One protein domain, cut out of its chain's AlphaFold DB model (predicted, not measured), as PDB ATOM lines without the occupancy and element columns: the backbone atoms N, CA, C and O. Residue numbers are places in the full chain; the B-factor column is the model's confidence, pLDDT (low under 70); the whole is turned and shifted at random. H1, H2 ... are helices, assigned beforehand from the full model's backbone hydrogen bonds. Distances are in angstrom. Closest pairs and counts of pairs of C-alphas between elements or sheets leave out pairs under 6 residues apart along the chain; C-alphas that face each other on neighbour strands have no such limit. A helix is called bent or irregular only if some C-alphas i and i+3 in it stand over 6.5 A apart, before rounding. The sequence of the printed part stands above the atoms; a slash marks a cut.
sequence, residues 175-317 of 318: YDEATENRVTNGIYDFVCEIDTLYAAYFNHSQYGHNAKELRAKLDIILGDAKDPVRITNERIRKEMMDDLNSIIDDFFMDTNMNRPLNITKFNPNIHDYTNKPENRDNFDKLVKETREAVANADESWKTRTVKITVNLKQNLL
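AT A GLANCE: This is residues 175 to 317 of the 318 residues of the protein "Staphylocoagulase" of Staphylococcus aureus (UniProt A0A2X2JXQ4). Three long helices, H1, H2 and H3, lie side by side as an up-and-down bundle, their centres making a triangle, and H5 crosses the end of H1 with the short H4 packed on it. On another side H7 packs on H3 near Val 306, and residues 311 to 317, of which 311 to 315 belong to H7, stick out as a free arm. The printed part has 143 residues with seven named helices, H1 to H7 in order, and no named strand; its class is all helix. It is compact, with a radius of gyration of the C-alphas of 16.1 A, and spans 49 by 37 by 22 A.

IN THESE COORDINATES: H1, residues 177 to 201, begins at C-alpha 177 (-11.653, -24.166, -4.347) and is 36.1 A long. H2, residues 208 to 222, is 21.2 A long. Residues 223 to 224 then pair antiparallel with residues 227 to 228. H3, residues 234 to 255, is 31.8 A long and ends at C-alpha 255 (5.570, -21.017, -39.772). H4 is residues 268 to 271. H5, residues 277 to 295, is 27.8 A long and irregular: C-alphas 278 and 281 are 7.5 A apart. H6 is residues 300 to 303. H7, residues 306 to 315, is 14.6 A long and ends at C-alpha 315 (1.403, 3.333, -25.260).

HOW THE PARTS SIT: H1, H2 and H3 form the bundle, up and down, each running against the one before it. H1 and H2 are a helical hairpin at a shallow tilt of 11 degrees; H1 touches H2 with residues 194 to 201 alone, and the closest C-alphas, of Tyr 198 and Ala 211, are 5.1 A apart. H2 and H3 are a helical hairpin at 8 degrees, closest at the C-alphas of Asn 210 and Phe 251, 6.2 A. H1 touches H3 the same way at 5 degrees, with its residues 183 to 194 alone; the closest C-alphas are those of Ile 187 and Met 241, 7.0 A. H5 is about perpendicular to H1, at 82 degrees, and its residues 286 to 291 alone touch H1; the closest C-alphas are those of Ala 200 and Val 287, 4.5 A. H4 touches H5, closest at the C-alphas of His 271 and Phe 283, 4.6 A. H7 touches residues 242 to 249 of H3 alone at a steep tilt of 62 degrees, opposite ways, closest at the C-alphas of Ser 246 and Val 306, 5.7 A. H6 is near H3, and H6 and H7 meet only through their link. H2 and H5, for instance, are apart. Every O i to N i+4 pair is within hydrogen-bond range in H2, H3 and H7, against 19 of 21 in H1 and 13 of 15 in H5; H4 and H6 are too short for such a pair.

THE WHOLE: The C-alphas farthest apart, those of Glu 278 and Leu 317, are 54.6 A apart. The printed part has no cut. The links H2 to H3 and H3 to H4 are long, the latter being residues 256 to 267. Mean pLDDT of the printed part is 89.4; residues 307 to 317 are under 70.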
ATOM      1  N   TYR A 175      -8.979 -17.429  -5.275       97.62
ATOM      2  CA  TYR A 175     -10.257 -18.073  -5.508       97.62
ATOM      3  C   TYR A 175     -10.626 -19.012  -4.355       97.62
ATOM      4  O   TYR A 175      -9.771 -19.535  -3.639       97.62
ATOM      5  N   ASP A 176     -11.925 -19.270  -4.208       97.50
ATOM      6  CA  ASP A 176     -12.362 -20.482  -3.524       97.50
ATOM      7  C   ASP A 176     -12.044 -21.728  -4.368       97.50
ATOM      8  O   ASP A 176     -11.846 -21.653  -5.581       97.50
ATOM      9  N   GLU A 177     -12.017 -22.891  -3.719       96.19
ATOM     10  CA  GLU A 177     -11.653 -24.166  -4.347       96.19
ATOM     11  C   GLU A 177     -12.528 -24.502  -5.569       96.19
ATOM     12  O   GLU A 177     -12.033 -24.980  -6.591       96.19
ATOM     13  N   ALA A 178     -13.835 -24.227  -5.506       97.62
ATOM     14  CA  ALA A 178     -14.748 -24.502  -6.615       97.62
ATOM     15  C   ALA A 178     -14.441 -23.619  -7.835       97.62
ATOM     16  O   ALA A 178     -14.489 -24.077  -8.981       97.62
ATOM     17  N   THR A 179     -14.109 -22.356  -7.588       97.81
ATOM     18  CA  THR A 179     -13.746 -21.384  -8.614       97.81
ATOM     19  C   THR A 179     -12.378 -21.699  -9.206       97.81
ATOM     20  O   THR A 179     -12.279 -21.732 -10.432       97.81
ATOM     21  N   GLU A 180     -11.371 -22.009  -8.383       97.44
ATOM     22  CA  GLU A 180     -10.043 -22.452  -8.836       97.44
ATOM     23  C   GLU A 180     -10.163 -23.676  -9.751       97.44
ATOM     24  O   GLU A 180      -9.646 -23.660 -10.868       97.44
ATOM     25  N   ASN A 181     -10.926 -24.696  -9.343       96.81
ATOM     26  CA  ASN A 181     -11.151 -25.898 -10.150       96.81
ATOM     27  C   ASN A 181     -11.818 -25.579 -11.494       96.81
ATOM     28  O   ASN A 181     -11.385 -26.054 -12.544       96.81
ATOM     29  N   ARG A 182     -12.868 -24.749 -11.490       97.38
ATOM     30  CA  ARG A 182     -13.569 -24.358 -12.722       97.38
ATOM     31  C   ARG A 182     -12.652 -23.588 -13.672       97.38
ATOM     32  O   ARG A 182     -12.672 -23.843 -14.873       97.38
ATOM     33  N   VAL A 183     -11.891 -22.633 -13.144       96.75
ATOM     34  CA  VAL A 183     -10.964 -21.809 -13.928       96.75
ATOM     35  C   VAL A 183      -9.831 -22.663 -14.491       96.75
ATOM     36  O   VAL A 183      -9.532 -22.559 -15.679       96.75
ATOM     37  N   THR A 184      -9.268 -23.552 -13.674       96.31
ATOM     38  CA  THR A 184      -8.231 -24.503 -14.084       96.31
ATOM     39  C   THR A 184      -8.721 -25.381 -15.227       96.31
ATOM     40  O   THR A 184      -8.078 -25.432 -16.273       96.31
ATOM     41  N   ASN A 185      -9.911 -25.975 -15.106       95.12
ATOM     42  CA  ASN A 185     -10.506 -26.758 -16.192       95.12
ATOM     43  C   ASN A 185     -10.686 -25.931 -17.473       95.12
ATOM     44  O   ASN A 185     -10.406 -26.426 -18.557       95.12
ATOM     45  N   GLY A 186     -11.092 -24.663 -17.361       95.06
ATOM     46  CA  GLY A 186     -11.202 -23.760 -18.510       95.06
ATOM     47  C   GLY A 186      -9.866 -23.483 -19.213       95.06
ATOM     48  O   GLY A 186      -9.840 -23.350 -20.435       95.06
ATOM     49  N   ILE A 187      -8.758 -23.421 -18.468       95.81
ATOM     50  CA  ILE A 187      -7.410 -23.283 -19.037       95.81
ATOM     51  C   ILE A 187      -6.986 -24.580 -19.728       95.81
ATOM     52  O   ILE A 187      -6.550 -24.539 -20.876       95.81
ATOM     53  N   TYR A 188      -7.164 -25.737 -19.084       94.88
ATOM     54  CA  TYR A 188      -6.815 -27.027 -19.689       94.88
ATOM     55  C   TYR A 188      -7.665 -27.355 -20.924       94.88
ATOM     56  O   TYR A 188      -7.174 -27.960 -21.874       94.88
ATOM     57  N   ASP A 189      -8.902 -26.871 -20.971       93.38
ATOM     58  CA  ASP A 189      -9.738 -26.907 -22.167       93.38
ATOM     59  C   ASP A 189      -9.094 -26.187 -23.364       93.38
ATOM     60  O   ASP A 189      -9.239 -26.645 -24.497       93.38
ATOM     61  N   PHE A 190      -8.389 -25.077 -23.119       94.81
ATOM     62  CA  PHE A 190      -7.633 -24.342 -24.136       94.81
ATOM     63  C   PHE A 190      -6.300 -25.029 -24.465       94.81
ATOM     64  O   PHE A 190      -5.900 -25.088 -25.625       94.81
ATOM     65  N   VAL A 191      -5.644 -25.637 -23.470       96.31
ATOM     66  CA  VAL A 191      -4.455 -26.483 -23.681       96.31
ATOM     67  C   VAL A 191      -4.747 -27.616 -24.666       96.31
ATOM     68  O   VAL A 191      -3.927 -27.887 -25.541       96.31
ATOM     69  N   CYS A 192      -5.940 -28.214 -24.617       96.38
ATOM     70  CA  CYS A 192      -6.341 -29.232 -25.587       96.38
ATOM     71  C   CYS A 192      -6.356 -28.726 -27.043       96.38
ATOM     72  O   CYS A 192      -6.200 -29.527 -27.963       96.38
ATOM     73  N   GLU A 193      -6.540 -27.428 -27.294       95.38
ATOM     74  CA  GLU A 193      -6.422 -26.851 -28.643       95.38
ATOM     75  C   GLU A 193      -4.951 -26.777 -29.087       95.38
ATOM     76  O   GLU A 193      -4.623 -27.079 -30.237       95.38
ATOM     77  N   ILE A 194      -4.044 -26.454 -28.161       96.88
ATOM     78  CA  ILE A 194      -2.591 -26.449 -28.393       96.88
ATOM     79  C   ILE A 194      -2.090 -27.870 -28.665       96.88
ATOM     80  O   ILE A 194      -1.308 -28.085 -29.594       96.88
ATOM     81  N   ASP A 195      -2.592 -28.854 -27.920       97.00
ATOM     82  CA  ASP A 195      -2.282 -30.266 -28.147       97.00
ATOM     83  C   ASP A 195      -2.740 -30.742 -29.530       97.00
ATOM     84  O   ASP A 195      -2.045 -31.535 -30.168       97.00
ATOM     85  N   THR A 196      -3.850 -30.211 -30.052       97.56
ATOM     86  CA  THR A 196      -4.268 -30.467 -31.436       97.56
ATOM     87  C   THR A 196      -3.268 -29.908 -32.446       97.56
ATOM     88  O   THR A 196      -2.918 -30.606 -33.401       97.56
ATOM     89  N   LEU A 197      -2.764 -28.685 -32.249       97.50
ATOM     90  CA  LEU A 197      -1.727 -28.114 -33.122       97.50
ATOM     91  C   LEU A 197      -0.445 -28.946 -33.073       97.50
ATOM     92  O   LEU A 197       0.124 -29.280 -34.115       97.50
ATOM     93  N   TYR A 198      -0.018 -29.349 -31.875       97.38
ATOM     94  CA  TYR A 198       1.118 -30.249 -31.718       97.38
ATOM     95  C   TYR A 198       0.891 -31.564 -32.475       97.38
ATOM     96  O   TYR A 198       1.694 -31.924 -33.336       97.38
ATOM     97  N   ALA A 199      -0.234 -32.242 -32.242       96.19
ATOM     98  CA  ALA A 199      -0.609 -33.481 -32.921       96.19
ATOM     99  C   ALA A 199      -0.645 -33.336 -34.451       96.19
ATOM    100  O   ALA A 199      -0.196 -34.228 -35.178       96.19
ATOM    101  N   ALA A 200      -1.134 -32.203 -34.955       97.06
ATOM    102  CA  ALA A 200      -1.224 -31.944 -36.383       97.06
ATOM    103  C   ALA A 200       0.142 -31.733 -37.045       97.06
ATOM    104  O   ALA A 200       0.279 -32.036 -38.235       97.06
ATOM    105  N   TYR A 201       1.157 -31.257 -36.318       97.50
ATOM    106  CA  TYR A 201       2.417 -30.824 -36.928       97.50
ATOM    107  C   TYR A 201       3.690 -31.496 -36.395       97.50
ATOM    108  O   TYR A 201       4.704 -31.397 -37.074       97.50
ATOM    109  N   PHE A 202       3.678 -32.252 -35.288       94.94
ATOM    110  CA  PHE A 202       4.899 -32.808 -34.663       94.94
ATOM    111  C   PHE A 202       5.761 -33.694 -35.582       94.94
ATOM    112  O   PHE A 202       6.988 -33.691 -35.468       94.94
ATOM    113  N   ASN A 203       5.125 -34.414 -36.513       92.50
ATOM    114  CA  ASN A 203       5.774 -35.246 -37.536       92.50
ATOM    115  C   ASN A 203       5.752 -34.608 -38.939       92.50
ATOM    116  O   ASN A 203       6.054 -35.274 -39.929       92.50
ATOM    117  N   HIS A 204       5.362 -33.338 -39.061       95.62
ATOM    118  CA  HIS A 204       5.380 -32.632 -40.339       95.62
ATOM    119  C   HIS A 204       6.826 -32.366 -40.768       95.62
ATOM    120  O   HIS A 204       7.621 -31.854 -39.982       95.62
ATOM    121  N   SER A 205       7.158 -32.657 -42.027       94.88
ATOM    122  CA  SER A 205       8.526 -32.524 -42.551       94.88
ATOM    123  C   SER A 205       9.085 -31.105 -42.414       94.88
ATOM    124  O   SER A 205      10.255 -30.937 -42.092       94.88
ATOM    125  N   GLN A 206       8.240 -30.093 -42.626       96.19
ATOM    126  CA  GLN A 206       8.631 -28.681 -42.570       96.19
ATOM    127  C   GLN A 206       8.417 -28.019 -41.198       96.19
ATOM    128  O   GLN A 206       9.190 -27.148 -40.826       96.19
ATOM    129  N   TYR A 207       7.387 -28.421 -40.443       97.38
ATOM    130  CA  TYR A 207       6.902 -27.675 -39.266       97.38
ATOM    131  C   TYR A 207       7.018 -28.472 -37.957       97.38
ATOM    132  O   TYR A 207       6.592 -28.013 -36.898       97.38
ATOM    133  N   GLY A 208       7.606 -29.672 -38.011       96.38
ATOM    134  CA  GLY A 208       7.767 -30.533 -36.841       96.38
ATOM    135  C   GLY A 208       8.654 -29.936 -35.755       96.38
ATOM    136  O   GLY A 208       8.429 -30.210 -34.579       96.38
ATOM    137  N   HIS A 209       9.631 -29.097 -36.115       96.50
ATOM    138  CA  HIS A 209      10.434 -28.383 -35.122       96.50
ATOM    139  C   HIS A 209       9.603 -27.329 -34.379       96.50
ATOM    140  O   HIS A 209       9.554 -27.374 -33.153       96.50
ATOM    141  N   ASN A 210       8.862 -26.480 -35.102       97.50
ATOM    142  CA  ASN A 210       7.982 -25.465 -34.507       97.50
ATOM    143  C   ASN A 210       6.922 -26.088 -33.589       97.50
ATOM    144  O   ASN A 210       6.641 -25.563 -32.519       97.50
ATOM    145  N   ALA A 211       6.361 -27.241 -33.965       97.31
ATOM    146  CA  ALA A 211       5.397 -27.946 -33.123       97.31
ATOM    147  C   ALA A 211       6.030 -28.466 -31.818       97.31
ATOM    148  O   ALA A 211       5.430 -28.372 -30.751       97.31
ATOM    149  N   LYS A 212       7.258 -28.997 -31.873       96.06
ATOM    150  CA  LYS A 212       7.987 -29.435 -30.669       96.06
ATOM    151  C   LYS A 212       8.365 -28.259 -29.773       96.06
ATOM    152  O   LYS A 212       8.294 -28.388 -28.556       96.06
ATOM    153  N   GLU A 213       8.725 -27.122 -30.361       93.69
ATOM    154  CA  GLU A 213       8.965 -25.885 -29.620       93.69
ATOM    155  C   GLU A 213       7.685 -25.375 -28.943       93.69
ATOM    156  O   GLU A 213       7.719 -25.055 -27.758       93.69
ATOM    157  N   LEU A 214       6.543 -25.384 -29.646       94.50
ATOM    158  CA  LEU A 214       5.227 -25.078 -29.074       94.50
ATOM    159  C   LEU A 214       4.941 -25.956 -27.847       94.50
ATOM    160  O   LEU A 214       4.559 -25.436 -26.800       94.50
ATOM    161  N   ARG A 215       5.182 -27.272 -27.947       94.62
ATOM    162  CA  ARG A 215       4.993 -28.197 -26.820       94.62
ATOM    163  C   ARG A 215       5.939 -27.900 -25.655       94.62
ATOM    164  O   ARG A 215       5.492 -27.875 -24.516       94.62
ATOM    165  N   ALA A 216       7.213 -27.630 -25.928       90.88
ATOM    166  CA  ALA A 216       8.178 -27.291 -24.884       90.88
ATOM    167  C   ALA A 216       7.811 -25.984 -24.159       90.88
ATOM    168  O   ALA A 216       7.896 -25.919 -22.936       90.88
ATOM    169  N   LYS A 217       7.363 -24.953 -24.891       90.12
ATOM    170  CA  LYS A 217       6.885 -23.691 -24.301       90.12
ATOM    171  C   LYS A 217       5.619 -23.899 -23.463       90.12
ATOM    172  O   LYS A 217       5.524 -23.338 -22.377       90.12
ATOM    173  N   LEU A 218       4.685 -24.732 -23.931       93.38
ATOM    174  CA  LEU A 218       3.501 -25.129 -23.164       93.38
ATOM    175  C   LEU A 218       3.888 -25.794 -21.834       93.38
ATOM    176  O   LEU A 218       3.382 -25.393 -20.791       93.38
ATOM    177  N   ASP A 219       4.799 -26.771 -21.865       87.31
ATOM    178  CA  ASP A 219       5.252 -27.477 -20.660       87.31
ATOM    179  C   ASP A 219       5.920 -26.512 -19.657       87.31
ATOM    180  O   ASP A 219       5.721 -26.636 -18.451       87.31
ATOM    181  N   ILE A 220       6.652 -25.498 -20.137       84.75
ATOM    182  CA  ILE A 220       7.231 -24.448 -19.279       84.75
ATOM    183  C   ILE A 220       6.141 -23.604 -18.598       84.75
ATOM    184  O   ILE A 220       6.258 -23.326 -17.407       84.75
ATOM    185  N   ILE A 221       5.096 -23.202 -19.329       85.81
ATOM    186  CA  ILE A 221       3.995 -22.382 -18.789       85.81
ATOM    187  C   ILE A 221       3.183 -23.165 -17.750       85.81
ATOM    188  O   ILE A 221       2.813 -22.616 -16.713       85.81
ATOM    189  N   LEU A 222       2.900 -24.445 -18.015       88.81
ATOM    190  CA  LEU A 222       2.090 -25.278 -17.120       88.81
ATOM    191  C   LEU A 222       2.862 -25.789 -15.895       88.81
ATOM    192  O   LEU A 222       2.235 -26.132 -14.893       88.81
ATOM    193  N   GLY A 223       4.195 -25.836 -15.950       86.62
ATOM    194  CA  GLY A 223       5.039 -26.381 -14.887       86.62
ATOM    195  C   GLY A 223       5.185 -27.907 -14.938       86.62
ATOM    196  O   GLY A 223       4.861 -28.558 -15.932       86.62
ATOM    197  N   ASP A 224       5.712 -28.497 -13.861       85.19
ATOM    198  CA  ASP A 224       5.916 -29.950 -13.777       85.19
ATOM    199  C   ASP A 224       4.561 -30.674 -13.810       85.19
ATOM    200  O   ASP A 224       3.642 -30.336 -13.075       85.19
ATOM    201  N   ALA A 225       4.425 -31.727 -14.617       85.81
ATOM    202  CA  ALA A 225       3.187 -32.504 -14.691       85.81
ATOM    203  C   ALA A 225       2.747 -33.113 -13.339       85.81
ATOM    204  O   ALA A 225       1.569 -33.422 -13.158       85.81
ATOM    205  N   LYS A 226       3.680 -33.327 -12.403       89.19
ATOM    206  CA  LYS A 226       3.405 -33.807 -11.038       89.19
ATOM    207  C   LYS A 226       3.086 -32.685 -10.056       89.19
ATOM    208  O   LYS A 226       2.516 -32.977  -9.008       89.19
ATOM    209  N   ASP A 227       3.471 -31.457 -10.379       84.94
ATOM    210  CA  ASP A 227       3.247 -30.263  -9.568       84.94
ATOM    211  C   ASP A 227       3.001 -29.052 -10.487       84.94
ATOM    212  O   ASP A 227       3.883 -28.203 -10.663       84.94
ATOM    213  N   PRO A 228       1.841 -29.023 -11.177       91.25
ATOM    214  CA  PRO A 228       1.556 -27.985 -12.150       91.25
ATOM    215  C   PRO A 228       1.326 -26.646 -11.454       91.25
ATOM    216  O   PRO A 228       0.895 -26.573 -10.298       91.25
ATOM    217  N   VAL A 229       1.547 -25.567 -12.198       89.00
ATOM    218  CA  VAL A 229       1.253 -24.214 -11.738       89.00
ATOM    219  C   VAL A 229      -0.229 -24.106 -11.381       89.00
ATOM    220  O   VAL A 229      -1.116 -24.274 -12.219       89.00
ATOM    221  N   ARG A 230      -0.504 -23.792 -10.113       93.19
ATOM    222  CA  ARG A 230      -1.869 -23.581  -9.628       93.19
ATOM    223  C   ARG A 230      -2.395 -22.213 -10.040       93.19
ATOM    224  O   ARG A 230      -1.749 -21.193  -9.811       93.19
ATOM    225  N   ILE A 231      -3.617 -22.185 -10.566       96.00
ATOM    226  CA  ILE A 231      -4.289 -20.959 -11.009       96.00
ATOM    227  C   ILE A 231      -5.113 -20.396  -9.847       96.00
ATOM    228  O   ILE A 231      -6.339 -20.492  -9.814       96.00
ATOM    229  N   THR A 232      -4.422 -19.852  -8.845       96.12
ATOM    230  CA  THR A 232      -5.047 -19.502  -7.560       96.12
ATOM    231  C   THR A 232      -5.807 -18.180  -7.577       96.12
ATOM    232  O   THR A 232      -6.608 -17.946  -6.680       96.12
ATOM    233  N   ASN A 233      -5.592 -17.314  -8.570       97.44
ATOM    234  CA  ASN A 233      -6.246 -16.009  -8.669       97.44
ATOM    235  C   ASN A 233      -6.426 -15.554 -10.132       97.44
ATOM    236  O   ASN A 233      -5.980 -16.204 -11.083       97.44
ATOM    237  N   GLU A 234      -7.107 -14.422 -10.308       97.69
ATOM    238  CA  GLU A 234      -7.483 -13.880 -11.617       97.69
ATOM    239  C   GLU A 234      -6.297 -13.378 -12.435       97.69
ATOM    240  O   GLU A 234      -6.324 -13.487 -13.664       97.69
ATOM    241  N   ARG A 235      -5.253 -12.860 -11.784       94.50
ATOM    242  CA  ARG A 235      -4.049 -12.431 -12.492       94.50
ATOM    243  C   ARG A 235      -3.336 -13.617 -13.127       94.50
ATOM    244  O   ARG A 235      -3.150 -13.599 -14.340       94.50
ATOM    245  N   ILE A 236      -3.080 -14.674 -12.354       93.75
ATOM    246  CA  ILE A 236      -2.460 -15.907 -12.861       93.75
ATOM    247  C   ILE A 236      -3.279 -16.475 -14.020       93.75
ATOM    248  O   ILE A 236      -2.727 -16.814 -15.062       93.75
ATOM    249  N   ARG A 237      -4.613 -16.536 -13.878       96.69
ATOM    250  CA  ARG A 237      -5.500 -17.009 -14.951       96.69
ATOM    251  C   ARG A 237      -5.284 -16.226 -16.243       96.69
ATOM    252  O   ARG A 237      -5.228 -16.812 -17.324       96.69
ATOM    253  N   LYS A 238      -5.263 -14.899 -16.143       94.94
ATOM    254  CA  LYS A 238      -5.170 -14.013 -17.298       94.94
ATOM    255  C   LYS A 238      -3.795 -14.091 -17.948       94.94
ATOM    256  O   LYS A 238      -3.738 -14.237 -19.161       94.94
ATOM    257  N   GLU A 239      -2.730 -14.022 -17.159       88.38
ATOM    258  CA  GLU A 239      -1.357 -14.089 -17.662       88.38
ATOM    259  C   GLU A 239      -1.070 -15.445 -18.300       88.38
ATOM    260  O   GLU A 239      -0.625 -15.488 -19.438       88.38
ATOM    261  N   MET A 240      -1.475 -16.546 -17.659       91.50
ATOM    262  CA  MET A 240      -1.360 -17.876 -18.252       91.50
ATOM    263  C   MET A 240      -2.138 -17.979 -19.570       91.50
ATOM    264  O   MET A 240      -1.634 -18.529 -20.541       91.50
ATOM    265  N   MET A 241      -3.354 -17.427 -19.652       93.44
ATOM    266  CA  MET A 241      -4.109 -17.412 -20.909       93.44
ATOM    267  C   MET A 241      -3.434 -16.550 -21.989       93.44
ATOM    268  O   MET A 241      -3.433 -16.934 -23.161       93.44
ATOM    269  N   ASP A 242      -2.873 -15.400 -21.619       86.88
ATOM    270  CA  ASP A 242      -2.142 -14.514 -22.529       86.88
ATOM    271  C   ASP A 242      -0.860 -15.207 -23.042       86.88
ATOM    272  O   ASP A 242      -0.607 -15.197 -24.248       86.88
ATOM    273  N   ASP A 243      -0.118 -15.899 -22.174       85.94
ATOM    274  CA  ASP A 243       1.068 -16.689 -22.526       85.94
ATOM    275  C   ASP A 243       0.718 -17.861 -23.451       85.94
ATOM    276  O   ASP A 243       1.348 -18.043 -24.495       85.94
ATOM    277  N   LEU A 244      -0.337 -18.617 -23.131       92.62
ATOM    278  CA  LEU A 244      -0.825 -19.711 -23.976       92.62
ATOM    279  C   LEU A 244      -1.261 -19.205 -25.359       92.62
ATOM    280  O   LEU A 244      -0.959 -19.824 -26.379       92.62
ATOM    281  N   ASN A 245      -1.934 -18.054 -25.430       92.50
ATOM    282  CA  ASN A 245      -2.255 -17.431 -26.714       92.50
ATOM    283  C   ASN A 245      -0.997 -16.960 -27.451       92.50
ATOM    284  O   ASN A 245      -0.916 -17.120 -28.669       92.50
ATOM    285  N   SER A 246      -0.008 -16.423 -26.735       89.38
ATOM    286  CA  SER A 246       1.247 -15.966 -27.326       89.38
ATOM    287  C   SER A 246       2.046 -17.113 -27.946       89.38
ATOM    288  O   SER A 246       2.624 -16.919 -29.011       89.38
ATOM    289  N   ILE A 247       2.094 -18.300 -27.330       92.31
ATOM    290  CA  ILE A 247       2.836 -19.432 -27.915       92.31
ATOM    291  C   ILE A 247       2.146 -19.983 -29.168       92.31
ATOM    292  O   ILE A 247       2.826 -20.438 -30.088       92.31
ATOM    293  N   ILE A 248       0.811 -19.895 -29.238       94.56
ATOM    294  CA  ILE A 248       0.055 -20.209 -30.455       94.56
ATOM    295  C   ILE A 248       0.379 -19.184 -31.544       94.56
ATOM    296  O   ILE A 248       0.687 -19.569 -32.670       94.56
ATOM    297  N   ASP A 249       0.329 -17.888 -31.219       90.69
ATOM    298  CA  ASP A 249       0.661 -16.823 -32.168       90.69
ATOM    299  C   ASP A 249       2.095 -16.987 -32.701       90.69
ATOM    300  O   ASP A 249       2.307 -16.866 -33.906       90.69
ATOM    301  N   ASP A 250       3.056 -17.336 -31.838       88.94
ATOM    302  CA  ASP A 250       4.446 -17.613 -32.224       88.94
ATOM    303  C   ASP A 250       4.542 -18.783 -33.202       88.94
ATOM    304  O   ASP A 250       5.184 -18.656 -34.241       88.94
ATOM    305  N   PHE A 251       3.832 -19.887 -32.945       95.31
ATOM    306  CA  PHE A 251       3.781 -21.009 -33.883       95.31
ATOM    307  C   PHE A 251       3.312 -20.568 -35.280       95.31
ATOM    308  O   PHE A 251       3.916 -20.949 -36.284       95.31
ATOM    309  N   PHE A 252       2.261 -19.749 -35.370       96.06
ATOM    310  CA  PHE A 252       1.742 -19.275 -36.657       96.06
ATOM    311  C   PHE A 252       2.645 -18.233 -37.325       96.06
ATOM    312  O   PHE A 252       2.822 -18.276 -38.543       96.06
ATOM    313  N   MET A 253       3.272 -17.348 -36.547       91.56
ATOM    314  CA  MET A 253       4.255 -16.386 -37.056       91.56
ATOM    315  C   MET A 253       5.494 -17.091 -37.616       91.56
ATOM    316  O   MET A 253       5.882 -16.828 -38.753       91.56
ATOM    317  N   ASP A 254       6.075 -18.027 -36.864       91.75
ATOM    318  CA  ASP A 254       7.317 -18.715 -37.236       91.75
ATOM    319  C   ASP A 254       7.134 -19.640 -38.445       91.75
ATOM    320  O   ASP A 254       8.065 -19.878 -39.216       91.75
ATOM    321  N   THR A 255       5.921 -20.163 -38.629       93.25
ATOM    322  CA  THR A 255       5.570 -21.017 -39.772       93.25
ATOM    323  C   THR A 255       5.002 -20.238 -40.958       93.25
ATOM    324  O   THR A 255       4.810 -20.822 -42.025       93.25
ATOM    325  N   ASN A 256       4.745 -18.935 -40.793       94.12
ATOM    326  CA  ASN A 256       4.048 -18.084 -41.759       94.12
ATOM    327  C   ASN A 256       2.690 -18.673 -42.210       94.12
ATOM    328  O   ASN A 256       2.279 -18.522 -43.363       94.12
ATOM    329  N   MET A 257       2.009 -19.378 -41.304       95.00
ATOM    330  CA  MET A 257       0.661 -19.916 -41.498       95.00
ATOM    331  C   MET A 257      -0.378 -18.986 -40.860       95.00
ATOM    332  O   MET A 257      -0.053 -18.158 -40.011       95.00
ATOM    333  N   ASN A 258      -1.650 -19.133 -41.236       95.88
ATOM    334  CA  ASN A 258      -2.731 -18.374 -40.610       95.88
ATOM    335  C   ASN A 258      -3.374 -19.143 -39.455       95.88
ATOM    336  O   ASN A 258      -3.687 -20.327 -39.582       95.88
ATOM    337  N   ARG A 259      -3.606 -18.448 -38.335       94.88
ATOM    338  CA  ARG A 259      -4.303 -19.002 -37.172       94.88
ATOM    339  C   ARG A 259      -5.804 -19.111 -37.475       94.88
ATOM    340  O   ARG A 259      -6.441 -18.076 -37.686       94.88
ATOM    341  N   PRO A 260      -6.402 -20.315 -37.466       94.62
ATOM    342  CA  PRO A 260      -7.843 -20.461 -37.614       94.62
ATOM    343  C   PRO A 260      -8.574 -19.914 -36.385       94.62
ATOM    344  O   PRO A 260      -8.052 -19.932 -35.270       94.62
ATOM    345  N   LEU A 261      -9.814 -19.454 -36.584       88.31
ATOM    346  CA  LEU A 261     -10.649 -18.927 -35.498       88.31
ATOM    347  C   LEU A 261     -11.036 -19.995 -34.469       88.31
ATOM    348  O   LEU A 261     -11.218 -19.664 -33.304       88.31
ATOM    349  N   ASN A 262     -11.170 -21.249 -34.906       88.69
ATOM    350  CA  ASN A 262     -11.526 -22.380 -34.058       88.69
ATOM    351  C   ASN A 262     -10.580 -23.548 -34.352       88.69
ATOM    352  O   ASN A 262     -10.333 -23.861 -35.518       88.69
ATOM    353  N   ILE A 263     -10.098 -24.203 -33.297       93.69
ATOM    354  CA  ILE A 263      -9.313 -25.437 -33.369       93.69
ATOM    355  C   ILE A 263     -10.072 -26.499 -32.582       93.69
ATOM    356  O   ILE A 263     -10.445 -26.290 -31.429       93.69
ATOM    357  N   THR A 264     -10.320 -27.649 -33.202       95.38
ATOM    358  CA  THR A 264     -10.984 -28.762 -32.519       95.38
ATOM    359  C   THR A 264     -10.091 -29.292 -31.401       95.38
ATOM    360  O   THR A 264      -8.913 -29.560 -31.616       95.38
ATOM    361  N   LYS A 265     -10.637 -29.441 -30.192       96.44
ATOM    362  CA  LYS A 265      -9.880 -29.840 -28.996       96.44
ATOM    363  C   LYS A 265      -9.385 -31.283 -29.080       96.44
ATOM    364  O   LYS A 265     -10.140 -32.196 -29.430       96.44
ATOM    365  N   PHE A 266      -8.141 -31.509 -28.671       95.88
ATOM    366  CA  PHE A 266      -7.611 -32.846 -28.473       95.88
ATOM    367  C   PHE A 266      -8.321 -33.502 -27.283       95.88
ATOM    368  O   PHE A 266      -8.422 -32.929 -26.203       95.88
ATOM    369  N   ASN A 267      -8.827 -34.719 -27.469       94.75
ATOM    370  CA  ASN A 267      -9.423 -35.513 -26.409       94.75
ATOM    371  C   ASN A 267      -8.614 -36.806 -26.285       94.75
ATOM    372  O   ASN A 267      -8.730 -37.662 -27.167       94.75
ATOM    373  N   PRO A 268      -7.841 -37.001 -25.204       90.81
ATOM    374  CA  PRO A 268      -7.023 -38.200 -25.028       90.81
ATOM    375  C   PRO A 268      -7.826 -39.507 -25.069       90.81
ATOM    376  O   PRO A 268      -7.306 -40.554 -25.434       90.81
ATOM    377  N   ASN A 269      -9.121 -39.484 -24.749       93.06
ATOM    378  CA  ASN A 269      -9.945 -40.686 -24.829       93.06
ATOM    379  C   ASN A 269     -10.354 -41.066 -26.255       93.06
ATOM    380  O   ASN A 269     -10.646 -42.238 -26.479       93.06
ATOM    381  N   ILE A 270     -10.354 -40.110 -27.186       95.19
ATOM    382  CA  ILE A 270     -10.845 -40.279 -28.563       95.19
ATOM    383  C   ILE A 270      -9.697 -40.232 -29.581       95.19
ATOM    384  O   ILE A 270      -9.776 -40.878 -30.620       95.19
ATOM    385  N   HIS A 271      -8.642 -39.460 -29.308       95.44
ATOM    386  CA  HIS A 271      -7.591 -39.127 -30.271       95.44
ATOM    387  C   HIS A 271      -6.217 -39.707 -29.900       95.44
ATOM    388  O   HIS A 271      -5.334 -39.739 -30.750       95.44
ATOM    389  N   ASP A 272      -5.988 -40.174 -28.666       91.12
ATOM    390  CA  ASP A 272      -4.691 -40.763 -28.309       91.12
ATOM    391  C   ASP A 272      -4.543 -42.163 -28.913       91.12
ATOM    392  O   ASP A 272      -5.067 -43.133 -28.371       91.12
ATOM    393  N   TYR A 273      -3.808 -42.274 -30.021       89.44
ATOM    394  CA  TYR A 273      -3.496 -43.561 -30.644       89.44
ATOM    395  C   TYR A 273      -2.222 -44.220 -30.089       89.44
ATOM    396  O   TYR A 273      -1.921 -45.358 -30.450       89.44
ATOM    397  N   THR A 274      -1.456 -43.525 -29.238       87.38
ATOM    398  CA  THR A 274      -0.219 -44.068 -28.655       87.38
ATOM    399  C   THR A 274      -0.526 -45.082 -27.561       87.38
ATOM    400  O   THR A 274       0.103 -46.136 -27.512       87.38
ATOM    401  N   ASN A 275      -1.548 -44.802 -26.747       87.75
ATOM    402  CA  ASN A 275      -2.029 -45.713 -25.709       87.75
ATOM    403  C   ASN A 275      -3.278 -46.506 -26.129       87.75
ATOM    404  O   ASN A 275      -3.552 -47.548 -25.535       87.75
ATOM    405  N   LYS A 276      -4.033 -46.035 -27.133       92.00
ATOM    406  CA  LYS A 276      -5.264 -46.672 -27.637       92.00
ATOM    407  C   LYS A 276      -5.233 -46.774 -29.169       92.00
ATOM    408  O   LYS A 276      -5.798 -45.911 -29.842       92.00
ATOM    409  N   PRO A 277      -4.545 -47.772 -29.755       92.19
ATOM    410  CA  PRO A 277      -4.348 -47.878 -31.206       92.19
ATOM    411  C   PRO A 277      -5.635 -47.805 -32.044       92.19
ATOM    412  O   PRO A 277      -5.601 -47.335 -33.179       92.19
ATOM    413  N   GLU A 278      -6.775 -48.210 -31.481       94.88
ATOM    414  CA  GLU A 278      -8.110 -48.094 -32.077       94.88
ATOM    415  C   GLU A 278      -8.528 -46.649 -32.409       94.88
ATOM    416  O   GLU A 278      -9.371 -46.434 -33.277       94.88
ATOM    417  N   ASN A 279      -7.908 -45.648 -31.781       95.44
ATOM    418  CA  ASN A 279      -8.179 -44.230 -32.013       95.44
ATOM    419  C   ASN A 279      -7.456 -43.656 -33.241       95.44
ATOM    420  O   ASN A 279      -7.570 -42.456 -33.507       95.44
ATOM    421  N   ARG A 280      -6.707 -44.471 -33.998       95.25
ATOM    422  CA  ARG A 280      -5.889 -44.002 -35.127       95.25
ATOM    423  C   ARG A 280      -6.686 -43.208 -36.163       95.25
ATOM    424  O   ARG A 280      -6.259 -42.119 -36.536       95.25
ATOM    425  N   ASP A 281      -7.850 -43.707 -36.570       96.88
ATOM    426  CA  ASP A 281      -8.689 -43.037 -37.570       96.88
ATOM    427  C   ASP A 281      -9.220 -41.690 -37.059       96.88
ATOM    428  O   ASP A 281      -9.247 -40.701 -37.795       96.88
ATOM    429  N   ASN A 282      -9.594 -41.620 -35.777       96.81
ATOM    430  CA  ASN A 282     -10.043 -40.378 -35.143       96.81
ATOM    431  C   ASN A 282      -8.902 -39.358 -35.040       96.81
ATOM    432  O   ASN A 282      -9.111 -38.171 -35.292       96.81
ATOM    433  N   PHE A 283      -7.691 -39.816 -34.709       96.81
ATOM    434  CA  PHE A 283      -6.493 -38.982 -34.697       96.81
ATOM    435  C   PHE A 283      -6.185 -38.419 -36.087       96.81
ATOM    436  O   PHE A 283      -6.041 -37.208 -36.245       96.81
ATOM    437  N   ASP A 284      -6.123 -39.279 -37.107       96.31
ATOM    438  CA  ASP A 284      -5.806 -38.864 -38.475       96.31
ATOM    439  C   ASP A 284      -6.878 -37.894 -39.019       96.31
ATOM    440  O   ASP A 284      -6.547 -36.923 -39.707       96.31
ATOM    441  N   LYS A 285      -8.151 -38.083 -38.636       97.44
ATOM    442  CA  LYS A 285      -9.238 -37.137 -38.926       97.44
ATOM    443  C   LYS A 285      -9.018 -35.773 -38.263       97.44
ATOM    444  O   LYS A 285      -9.119 -34.765 -38.960       97.44
ATOM    445  N   LEU A 286      -8.687 -35.734 -36.969       97.38
ATOM    446  CA  LEU A 286      -8.396 -34.487 -36.247       97.38
ATOM    447  C   LEU A 286      -7.233 -33.725 -36.903       97.38
ATOM    448  O   LEU A 286      -7.321 -32.517 -37.124       97.38
ATOM    449  N   VAL A 287      -6.155 -34.433 -37.251       96.94
ATOM    450  CA  VAL A 287      -4.986 -33.844 -37.924       96.94
ATOM    451  C   VAL A 287      -5.377 -33.239 -39.269       96.94
ATOM    452  O   VAL A 287      -4.979 -32.113 -39.578       96.94
ATOM    453  N   LYS A 288      -6.160 -33.969 -40.071       97.19
ATOM    454  CA  LYS A 288      -6.631 -33.493 -41.373       97.19
ATOM    455  C   LYS A 288      -7.496 -32.237 -41.233       97.19
ATOM    456  O   LYS A 288      -7.194 -31.235 -41.873       97.19
ATOM    457  N   GLU A 289      -8.508 -32.279 -40.370       97.19
ATOM    458  CA  GLU A 289      -9.419 -31.158 -40.107       97.19
ATOM    459  C   GLU A 289      -8.659 -29.905 -39.654       97.19
ATOM    460  O   GLU A 289      -8.886 -28.812 -40.165       97.19
ATOM    461  N   THR A 290      -7.689 -30.074 -38.752       97.69
ATOM    462  CA  THR A 290      -6.863 -28.970 -38.248       97.69
ATOM    463  C   THR A 290      -6.054 -28.319 -39.365       97.69
ATOM    464  O   THR A 290      -6.036 -27.097 -39.493       97.69
ATOM    465  N   ARG A 291      -5.400 -29.121 -40.212       96.81
ATOM    466  CA  ARG A 291      -4.598 -28.601 -41.331       96.81
ATOM    467  C   ARG A 291      -5.461 -27.906 -42.383       96.81
ATOM    468  O   ARG A 291      -5.044 -26.888 -42.924       96.81
ATOM    469  N   GLU A 292      -6.655 -28.428 -42.655       97.06
ATOM    470  CA  GLU A 292      -7.628 -27.783 -43.543       97.06
ATOM    471  C   GLU A 292      -8.120 -26.449 -42.964       97.06
ATOM    472  O   GLU A 292      -8.211 -25.464 -43.696       97.06
ATOM    473  N   ALA A 293      -8.375 -26.376 -41.654       97.12
ATOM    474  CA  ALA A 293      -8.749 -25.130 -40.989       97.12
ATOM    475  C   ALA A 293      -7.636 -24.073 -41.085       97.12
ATOM    476  O   ALA A 293      -7.915 -22.929 -41.431       97.12
ATOM    477  N   VAL A 294      -6.377 -24.462 -40.848       96.62
ATOM    478  CA  VAL A 294      -5.204 -23.579 -40.988       96.62
ATOM    479  C   VAL A 294      -5.032 -23.095 -42.433       96.62
ATOM    480  O   VAL A 294      -4.801 -21.912 -42.662       96.62
ATOM    481  N   ALA A 295      -5.176 -23.985 -43.420       95.62
ATOM    482  CA  ALA A 295      -5.022 -23.634 -44.834       95.62
ATOM    483  C   ALA A 295      -6.099 -22.654 -45.336       95.62
ATOM    484  O   ALA A 295      -5.830 -21.859 -46.234       95.62
ATOM    485  N   ASN A 296      -7.301 -22.705 -44.755       95.19
ATOM    486  CA  ASN A 296      -8.428 -21.842 -45.112       95.19
ATOM    487  C   ASN A 296      -8.548 -20.585 -44.230       95.19
ATOM    488  O   ASN A 296      -9.450 -19.776 -44.447       95.19
ATOM    489  N   ALA A 297      -7.688 -20.428 -43.220       95.62
ATOM    490  CA  ALA A 297      -7.735 -19.293 -42.312       95.62
ATOM    491  C   ALA A 297      -7.278 -17.999 -43.003       95.62
ATOM    492  O   ALA A 297      -6.305 -17.978 -43.766       95.62
ATOM    493  N   ASP A 298      -7.973 -16.902 -42.704       93.38
ATOM    494  CA  ASP A 298      -7.609 -15.567 -43.171       93.38
ATOM    495  C   ASP A 298      -6.548 -14.910 -42.270       93.38
ATOM    496  O   ASP A 298      -6.108 -15.462 -41.262       93.38
ATOM    497  N   GLU A 299      -6.119 -13.701 -42.631       92.31
ATOM    498  CA  GLU A 299      -5.103 -12.956 -41.881       92.31
ATOM    499  C   GLU A 299      -5.672 -12.130 -40.712       92.31
ATOM    500  O   GLU A 299      -4.939 -11.358 -40.089       92.31
ATOM    501  N   SER A 300      -6.966 -12.257 -40.384       88.12
ATOM    502  CA  SER A 300      -7.624 -11.396 -39.388       88.12
ATOM    503  C   SER A 300      -6.999 -11.509 -37.992       88.12
ATOM    504  O   SER A 300      -6.948 -10.521 -37.249       88.12
ATOM    505  N   TRP A 301      -6.448 -12.680 -37.658       88.25
ATOM    506  CA  TRP A 301      -5.755 -12.954 -36.396       88.25
ATOM    507  C   TRP A 301      -4.531 -12.054 -36.167       88.25
ATOM    508  O   TRP A 301      -4.247 -11.698 -35.023       88.25
ATOM    509  N   LYS A 302      -3.855 -11.594 -37.234       85.69
ATOM    510  CA  LYS A 302      -2.650 -10.747 -37.143       85.69
ATOM    511  C   LYS A 302      -2.925  -9.403 -36.462       85.69
ATOM    512  O   LYS A 302      -2.019  -8.804 -35.895       85.69
ATOM    513  N   THR A 303      -4.179  -8.942 -36.470       83.00
ATOM    514  CA  THR A 303      -4.608  -7.707 -35.786       83.00
ATOM    515  C   THR A 303      -4.994  -7.913 -34.317       83.00
ATOM    516  O   THR A 303      -5.283  -6.943 -33.620       83.00
ATOM    517  N   ARG A 304      -5.013  -9.164 -33.840       77.75
ATOM    518  CA  ARG A 304      -5.503  -9.564 -32.511       77.75
ATOM    519  C   ARG A 304      -4.449 -10.287 -31.673       77.75
ATOM    520  O   ARG A 304      -4.790 -10.839 -30.630       77.75
ATOM    521  N   THR A 305      -3.194 -10.299 -32.118       76.75
ATOM    522  CA  THR A 305      -2.131 -11.009 -31.402       76.75
ATOM    523  C   THR A 305      -1.865 -10.389 -30.035       76.75
ATOM    524  O   THR A 305      -1.975  -9.169 -29.828       76.75
ATOM    525  N   VAL A 306      -1.485 -11.238 -29.081       73.38
ATOM    526  CA  VAL A 306      -1.227 -10.806 -27.699       73.38
ATOM    527  C   VAL A 306      -0.075  -9.797 -27.663       73.38
ATOM    528  O   VAL A 306      -0.200  -8.733 -27.056       73.38
ATOM    529  N   LYS A 307       1.007 -10.057 -28.412       63.53
ATOM    530  CA  LYS A 307       2.205  -9.196 -28.466       63.53
ATOM    531  C   LYS A 307       1.923  -7.778 -28.986       63.53
ATOM    532  O   LYS A 307       2.515  -6.819 -28.492       63.53
ATOM    533  N   ILE A 308       0.994  -7.603 -29.931       55.56
ATOM    534  CA  ILE A 308       0.578  -6.266 -30.397       55.56
ATOM    535  C   ILE A 308      -0.311  -5.581 -29.349       55.56
ATOM    536  O   ILE A 308      -0.163  -4.387 -29.082       55.56
ATOM    537  N   THR A 309      -1.188  -6.342 -28.697       48.47
ATOM    538  CA  THR A 309      -2.112  -5.832 -27.673       48.47
ATOM    539  C   THR A 309      -1.382  -5.338 -26.415       48.47
ATOM    540  O   THR A 309      -1.789  -4.332 -25.828       48.47
ATOM    541  N   VAL A 310      -0.283  -5.990 -26.016       48.69
ATOM    542  CA  VAL A 310       0.572  -5.550 -24.894       48.69
ATOM    543  C   VAL A 310       1.274  -4.223 -25.215       48.69
ATOM    544  O   VAL A 310       1.212  -3.293 -24.408       48.69
ATOM    545  N   ASN A 311       1.838  -4.081 -26.421       35.19
ATOM    546  CA  ASN A 311       2.476  -2.836 -26.875       35.19
ATOM    547  C   ASN A 311       1.483  -1.662 -26.993       35.19
ATOM    548  O   ASN A 311       1.807  -0.532 -26.630       35.19
ATOM    549  N   LEU A 312       0.250  -1.909 -27.452       34.66
ATOM    550  CA  LEU A 312      -0.791  -0.875 -27.520       34.66
ATOM    551  C   LEU A 312      -1.260  -0.416 -26.129       34.66
ATOM    552  O   LEU A 312      -1.512   0.772 -25.936       34.66
ATOM    553  N   LYS A 313      -1.340  -1.320 -25.142       36.41
ATOM    554  CA  LYS A 313      -1.700  -0.968 -23.755       36.41
ATOM    555  C   LYS A 313      -0.618  -0.153 -23.046       36.41
ATOM    556  O   LYS A 313      -0.966   0.731 -22.271       36.41
ATOM    557  N   GLN A 314       0.664  -0.406 -23.318       37.50
ATOM    558  CA  GLN A 314       1.762   0.403 -22.772       37.50
ATOM    559  C   GLN A 314       1.774   1.831 -23.340       37.50
ATOM    560  O   GLN A 314       2.002   2.775 -22.591       37.50
ATOM    561  N   ASN A 315       1.444   2.010 -24.623       31.88
ATOM    562  CA  ASN A 315       1.403   3.333 -25.260       31.88
ATOM    563  C   ASN A 315       0.177   4.186 -24.884       31.88
ATOM    564  O   ASN A 315       0.193   5.389 -25.103       31.88
ATOM    565  N   LEU A 316      -0.882   3.586 -24.329       36.09
ATOM    566  CA  LEU A 316      -2.070   4.299 -23.832       36.09
ATOM    567  C   LEU A 316      -1.961   4.709 -22.349       36.09
ATOM    568  O   LEU A 316      -2.872   5.347 -21.827       36.09
ATOM    569  N   LEU A 317      -0.877   4.320 -21.668       35.25
ATOM    570  CA  LEU A 317      -0.589   4.629 -20.259       35.25
ATOM    571  C   LEU A 317       0.571   5.638 -20.085       35.25
ATOM    572  O   LEU A 317       1.041   5.825 -18.962       35.25
TER     573      LEU A 317